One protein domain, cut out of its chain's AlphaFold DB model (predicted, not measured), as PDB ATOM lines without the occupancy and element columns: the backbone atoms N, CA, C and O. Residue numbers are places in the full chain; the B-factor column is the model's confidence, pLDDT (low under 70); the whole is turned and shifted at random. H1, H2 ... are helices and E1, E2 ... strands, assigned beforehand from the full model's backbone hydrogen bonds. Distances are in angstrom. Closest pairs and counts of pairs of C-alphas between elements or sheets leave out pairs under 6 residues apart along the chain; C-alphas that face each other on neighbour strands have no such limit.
ATOM      1  N   HIS A   7      24.461 -41.542  20.665       77.25
ATOM      2  CA  HIS A   7      24.154 -42.768  19.928       77.25
ATOM      3  C   HIS A   7      25.254 -43.823  20.095       77.25
ATOM      4  O   HIS A   7      26.388 -43.623  19.658       77.25
ATOM      5  N   CYS A   8      24.920 -44.984  20.664       80.00
ATOM      6  CA  CYS A   8      25.864 -46.093  20.758       80.00
ATOM      7  C   CYS A   8      25.947 -46.860  19.429       80.00
ATOM      8  O   CYS A   8      25.009 -47.556  19.044       80.00
ATOM      9  N   ALA A   9      27.107 -46.818  18.766       77.50
ATOM     10  CA  ALA A   9      27.336 -47.477  17.475       77.50
ATOM     11  C   ALA A   9      27.266 -49.022  17.497       77.50
ATOM     12  O   ALA A   9      27.159 -49.639  16.435       77.50
ATOM     13  N   ILE A  10      27.309 -49.656  18.678       81.25
ATOM     14  CA  ILE A  10      27.119 -51.110  18.833       81.25
ATOM     15  C   ILE A  10      25.643 -51.448  19.073       81.25
ATOM     16  O   ILE A  10      25.088 -52.271  18.346       81.25
ATOM     17  N   CYS A  11      24.991 -50.809  20.051       79.56
ATOM     18  CA  CYS A  11      23.567 -51.039  20.334       79.56
ATOM     19  C   CYS A  11      22.629 -50.471  19.254       79.56
ATOM     20  O   CYS A  11      21.498 -50.934  19.138       79.56
ATOM     21  N   LYS A  12      23.097 -49.495  18.465       79.06
ATOM     22  CA  LYS A  12      22.325 -48.715  17.479       79.06
ATOM     23  C   LYS A  12      21.131 -47.972  18.090       79.06
ATOM     24  O   LYS A  12      20.102 -47.782  17.447       79.06
ATOM     25  N   THR A  13      21.289 -47.537  19.337       75.94
ATOM     26  CA  THR A  13      20.279 -46.835  20.137       75.94
ATOM     27  C   THR A  13      20.876 -45.591  20.781       75.94
ATOM     28  O   THR A  13      22.055 -45.565  21.139       75.94
ATOM     29  N   GLU A  14      20.051 -44.561  20.957       75.31
ATOM     30  CA  GLU A  14      20.390 -43.380  21.758       75.31
ATOM     31  C   GLU A  14      20.360 -43.736  23.249       75.31
ATOM     32  O   GLU A  14      19.510 -44.520  23.672       75.31
ATOM     33  N   GLN A  15      21.321 -43.240  24.029       74.12
ATOM     34  CA  GLN A  15      21.510 -43.538  25.451       74.12
ATOM     35  C   GLN A  15      21.544 -42.234  26.259       74.12
ATOM     36  O   GLN A  15      22.293 -41.320  25.921       74.12
ATOM     37  N   ASP A  16      20.742 -42.164  27.325       68.62
ATOM     38  CA  ASP A  16      20.670 -41.022  28.255       68.62
ATOM     39  C   ASP A  16      21.672 -41.104  29.423       68.62
ATOM     40  O   ASP A  16      21.890 -40.120  30.132       68.62
ATOM     41  N   THR A  17      22.274 -42.275  29.638       63.19
ATOM     42  CA  THR A  17      23.363 -42.507  30.596       63.19
ATOM     43  C   THR A  17      24.687 -41.957  30.071       63.19
ATOM     44  O   THR A  17      24.851 -41.730  28.871       63.19
ATOM     45  N   ASP A  18      25.664 -41.733  30.951       73.94
ATOM     46  CA  ASP A  18      27.006 -41.356  30.510       73.94
ATOM     47  C   ASP A  18      27.715 -42.512  29.776       73.94
ATOM     48  O   ASP A  18      27.373 -43.693  29.916       73.94
ATOM     49  N   ILE A  19      28.703 -42.150  28.955       71.25
ATOM     50  CA  ILE A  19      29.387 -43.090  28.063       71.25
ATOM     51  C   ILE A  19      30.207 -44.142  28.819       71.25
ATOM     52  O   ILE A  19      30.281 -45.281  28.364       71.25
ATOM     53  N   ASP A  20      30.786 -43.798  29.971       72.69
ATOM     54  CA  ASP A  20      31.643 -44.697  30.744       72.69
ATOM     55  C   ASP A  20      30.811 -45.740  31.500       72.69
ATOM     56  O   ASP A  20      31.120 -46.933  31.431       72.69
ATOM     57  N   SER A  21      29.699 -45.327  32.118       72.25
ATOM     58  CA  SER A  21      28.716 -46.232  32.722       72.25
ATOM     59  C   SER A  21      28.153 -47.204  31.684       72.25
ATOM     60  O   SER A  21      28.245 -48.418  31.872       72.25
ATOM     61  N   HIS A  22      27.662 -46.707  30.540       77.12
ATOM     62  CA  HIS A  22      27.125 -47.556  29.466       77.12
ATOM     63  C   HIS A  22      28.163 -48.544  28.913       77.12
ATOM     64  O   HIS A  22      27.852 -49.713  28.667       77.12
ATOM     65  N   ILE A  23      29.408 -48.095  28.725       74.94
ATOM     66  CA  ILE A  23      30.520 -48.969  28.337       74.94
ATOM     67  C   ILE A  23      30.731 -50.059  29.390       74.94
ATOM     68  O   ILE A  23      30.811 -51.230  29.021       74.94
ATOM     69  N   SER A  24      30.767 -49.708  30.678       72.75
ATOM     70  CA  SER A  24      30.979 -50.677  31.759       72.75
ATOM     71  C   SER A  24      29.874 -51.742  31.821       72.75
ATOM     72  O   SER A  24      30.173 -52.927  31.989       72.75
ATOM     73  N   GLU A  25      28.619 -51.345  31.585       73.00
ATOM     74  CA  GLU A  25      27.442 -52.218  31.613       73.00
ATOM     75  C   GLU A  25      27.300 -53.119  30.378       73.00
ATOM     76  O   GLU A  25      26.781 -54.231  30.498       73.00
ATOM     77  N   ARG A  26      27.683 -52.646  29.179       72.75
ATOM     78  CA  ARG A  26      27.298 -53.306  27.908       72.75
ATOM     79  C   ARG A  26      28.428 -53.574  26.919       72.75
ATOM     80  O   ARG A  26      28.244 -54.402  26.025       72.75
ATOM     81  N   HIS A  27      29.573 -52.904  27.045       78.00
ATOM     82  CA  HIS A  27      30.684 -52.978  26.080       78.00
ATOM     83  C   HIS A  27      32.056 -53.204  26.733       78.00
ATOM     84  O   HIS A  27      33.086 -53.051  26.084       78.00
ATOM     85  N   SER A  28      32.074 -53.667  27.982       69.00
ATOM     86  CA  SER A  28      33.254 -54.009  28.788       69.00
ATOM     87  C   SER A  28      33.975 -55.300  28.355       69.00
ATOM     88  O   SER A  28      34.732 -55.886  29.128       69.00
ATOM     89  N   SER A  29      33.759 -55.765  27.119       70.69
ATOM     90  CA  SER A  29      34.419 -56.960  26.589       70.69
ATOM     91  C   SER A  29      35.868 -56.642  26.183       70.69
ATOM     92  O   SER A  29      36.070 -55.799  25.307       70.69
ATOM     93  N   PRO A  30      36.879 -57.333  26.749       67.38
ATOM     94  CA  PRO A  30      38.287 -57.123  26.407       67.38
ATOM     95  C   PRO A  30      38.698 -57.800  25.084       67.38
ATOM     96  O   PRO A  30      39.875 -57.802  24.732       67.38
ATOM     97  N   GLU A  31      37.759 -58.411  24.354       69.75
ATOM     98  CA  GLU A  31      38.033 -59.045  23.064       69.75
ATOM     99  C   GLU A  31      38.143 -57.999  21.948       69.75
ATOM    100  O   GLU A  31      37.140 -57.430  21.510       69.75
ATOM    101  N   SER A  32      39.354 -57.783  21.432       77.56
ATOM    102  CA  SER A  32      39.554 -56.981  20.222       77.56
ATOM    103  C   SER A  32      38.924 -57.656  19.002       77.56
ATOM    104  O   SER A  32      39.159 -58.835  18.733       77.56
ATOM    105  N   ARG A  33      38.149 -56.894  18.228       79.38
ATOM    106  CA  ARG A  33      37.421 -57.359  17.041       79.38
ATOM    107  C   ARG A  33      37.712 -56.443  15.853       79.38
ATOM    108  O   ARG A  33      37.984 -55.256  16.028       79.38
ATOM    109  N   LYS A  34      37.604 -56.985  14.637       80.25
ATOM    110  CA  LYS A  34      37.653 -56.198  13.395       80.25
ATOM    111  C   LYS A  34      36.446 -55.252  13.350       80.25
ATOM    112  O   LYS A  34      35.298 -55.698  13.317       80.25
ATOM    113  N   ARG A  35      36.707 -53.947  13.370       79.38
ATOM    114  CA  ARG A  35      35.725 -52.852  13.339       79.38
ATOM    115  C   ARG A  35      36.167 -51.809  12.305       79.38
ATOM    116  O   ARG A  35      37.354 -51.701  12.021       79.38
ATOM    117  N   ILE A  36      35.236 -51.036  11.744       73.94
ATOM    118  CA  ILE A  36      35.562 -49.958  10.792       73.94
ATOM    119  C   ILE A  36      35.395 -48.614  11.499       73.94
ATOM    120  O   ILE A  36      34.274 -48.230  11.818       73.94
ATOM    121  N   VAL A  37      36.495 -47.898  11.730       69.38
ATOM    122  CA  VAL A  37      36.504 -46.544  12.311       69.38
ATOM    123  C   VAL A  37      37.000 -45.575  11.249       69.38
ATOM    124  O   VAL A  37      38.035 -45.814  10.634       69.38
ATOM    125  N   ASN A  38      36.252 -44.495  11.002       66.25
ATOM    126  CA  ASN A  38      36.590 -43.461  10.011       66.25
ATOM    127  C   ASN A  38      36.985 -44.036   8.629       66.25
ATOM    128  O   ASN A  38      37.918 -43.575   7.981       66.25
ATOM    129  N   GLY A  39      36.288 -45.094   8.195       70.56
ATOM    130  CA  GLY A  39      36.531 -45.786   6.923       70.56
ATOM    131  C   GLY A  39      37.704 -46.777   6.910       70.56
ATOM    132  O   GLY A  39      37.879 -47.471   5.914       70.56
ATOM    133  N   THR A  40      38.476 -46.894   7.994       61.97
ATOM    134  CA  THR A  40      39.615 -47.824   8.109       61.97
ATOM    135  C   THR A  40      39.255 -49.039   8.964       61.97
ATOM    136  O   THR A  40      38.656 -48.900  10.030       61.97
ATOM    137  N   GLU A  41      39.618 -50.240   8.509       77.88
ATOM    138  CA  GLU A  41      39.433 -51.474   9.280       77.88
ATOM    139  C   GLU A  41      40.543 -51.623  10.336       77.88
ATOM    140  O   GLU A  41      41.727 -51.682  10.007       77.88
ATOM    141  N   VAL A  42      40.157 -51.700  11.609       80.62
ATOM    142  CA  VAL A  42      41.053 -51.771  12.772       80.62
ATOM    143  C   VAL A  42      40.622 -52.883  13.734       80.62
ATOM    144  O   VAL A  42      39.440 -53.204  13.844       80.62
ATOM    145  N   ASN A  43      41.586 -53.481  14.442       80.06
ATOM    146  CA  ASN A  43      41.326 -54.432  15.528       80.06
ATOM    147  C   ASN A  43      41.291 -53.677  16.859       80.06
ATOM    148  O   ASN A  43      42.343 -53.278  17.356       80.06
ATOM    149  N   ILE A  44      40.100 -53.495  17.425       77.81
ATOM    150  CA  ILE A  44      39.868 -52.718  18.653       77.81
ATOM    151  C   ILE A  44      38.792 -53.374  19.517       77.81
ATOM    152  O   ILE A  44      37.979 -54.157  19.017       77.81
ATOM    153  N   THR A  45      38.790 -53.074  20.812       76.00
ATOM    154  CA  THR A  45      37.762 -53.542  21.753       76.00
ATOM    155  C   THR A  45      36.441 -52.792  21.568       76.00
ATOM    156  O   THR A  45      36.369 -51.739  20.923       76.00
ATOM    157  N   ASP A  46      35.362 -53.345  22.121       76.88
ATOM    158  CA  ASP A  46      34.025 -52.776  21.939       76.88
ATOM    159  C   ASP A  46      33.853 -51.422  22.661       76.88
ATOM    160  O   ASP A  46      33.140 -50.559  22.150       76.88
ATOM    161  N   ASP A  47      34.574 -51.157  23.757       76.81
ATOM    162  CA  ASP A  47      34.620 -49.831  24.390       76.81
ATOM    163  C   ASP A  47      35.310 -48.776  23.502       76.81
ATOM    164  O   ASP A  47      34.774 -47.686  23.296       76.81
ATOM    165  N   GLN A  48      36.462 -49.119  22.914       73.19
ATOM    166  CA  GLN A  48      37.222 -48.253  22.011       73.19
ATOM    167  C   GLN A  48      36.385 -47.889  20.782       73.19
ATOM    168  O   GLN A  48      36.332 -46.724  20.384       73.19
ATOM    169  N   TYR A  49      35.671 -48.866  20.216       79.44
ATOM    170  CA  TYR A  49      34.775 -48.642  19.083       79.44
ATOM    171  C   TYR A  49      33.581 -47.744  19.440       79.44
ATOM    172  O   TYR A  49      33.185 -46.905  18.629       79.44
ATOM    173  N   VAL A  50      33.029 -47.859  20.654       76.44
ATOM    174  CA  VAL A  50      31.962 -46.967  21.140       76.44
ATOM    175  C   VAL A  50      32.479 -45.538  21.307       76.44
ATOM    176  O   VAL A  50      31.879 -44.619  20.746       76.44
ATOM    177  N   ARG A  51      33.620 -45.339  21.982       75.56
ATOM    178  CA  ARG A  51      34.250 -44.015  22.153       75.56
ATOM    179  C   ARG A  51      34.550 -43.346  20.809       75.56
ATOM    180  O   ARG A  51      34.230 -42.175  20.630       75.56
ATOM    181  N   ALA A  52      35.093 -44.102  19.853       70.00
ATOM    182  CA  ALA A  52      35.475 -43.603  18.532       70.00
ATOM    183  C   ALA A  52      34.295 -43.200  17.625       70.00
ATOM    184  O   ALA A  52      34.513 -42.501  16.640       70.00
ATOM    185  N   ASN A  53      33.064 -43.632  17.930       71.44
ATOM    186  CA  ASN A  53      31.868 -43.298  17.145       71.44
ATOM    187  C   ASN A  53      30.868 -42.395  17.894       71.44
ATOM    188  O   ASN A  53      30.025 -41.763  17.259       71.44
TER     189      ASN A  53
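This is residues 7 to 53 of the 346 residues of an uncharacterized protein of Eutypa lata (strain UCR-EL1) (UniProt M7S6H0). A small two-stranded hairpin of E2 and E3 makes one end of the domain, helix H2 sits in the middle beside E2, and at the other end lie helix H1 and a small loop of residues 7 to 15 that folds back on itself and ends in the short strand E1. The printed part has 47 residues with three named strands and two named helices, in the order E1, H1, E2, E3, H2 along the chain; the one sheet has the order E2, E3 and is antiparallel. The class is mixed, helices and strands. The whole is compact, with a radius of gyration of the C-alphas of 10.3 A, and the C-alphas span 29 by 20 by 13 A.

Find C-alpha 33 at (37.421, -57.359, 17.041); here E2 begins, and it runs over residues 33 to 37 for 11.8 A. E3, residues 40 to 44, comes back over 11.6 A. Next look at H2, residues 46 to 53, which is 10.8 A long and ends at C-alpha 53 at (31.868, -43.298, 17.145). H1, residues 19 to 26, is 10.4 A long. E1 is the short strand of residues 13 to 15, and C-alpha 13 stands at (20.279, -46.835, 20.137).

Begin at the hairpin of E2 and E3, antiparallel neighbours whose directions stand at 139 degrees. Look at N 35 and O 42, 2.9 A apart, and at N 42 and O 35, 2.8 A apart, both within hydrogen-bond range. From E2 go to H2: 5 pairs of their C-alphas are within 8 A, the closest being those of Val 37 and Ala 52 at 7.0 A. H1 and H2 only just touch, with 3 pairs of C-alphas within 8 A, the closest being those of Ile 23 and Asp 47 at 5.8 A. They run opposite ways at a steep tilt of 37 degrees, only just past shallow. E1 pairs with no named strand, but residues 7 to 8 pair with its residues 13 to 14, antiparallel. The closest C-alphas of E1 and H1, those of Gln 15 and His 22, are 8.0 A apart, while E1 and H2 are apart. In H1 and H2 every O i to N i+4 pair is within hydrogen-bond range.

The two C-alphas farthest apart, those of Asp 16 and Glu 41, are 28.7 A apart, and those of His 7 and Asn 53, the first and last printed, are 8.2 A apart. The printed part has no cut. The links E1 to H1, E2 to E3 and E3 to H2 are tight, and H1 to E2, with 6 residues, is short. Look in the B-factor column for the model's confidence: the mean pLDDT of the printed part is 74.4, and it is under 70 at residues 16 to 17, 28, 30 to 31, 37 to 38 and 40.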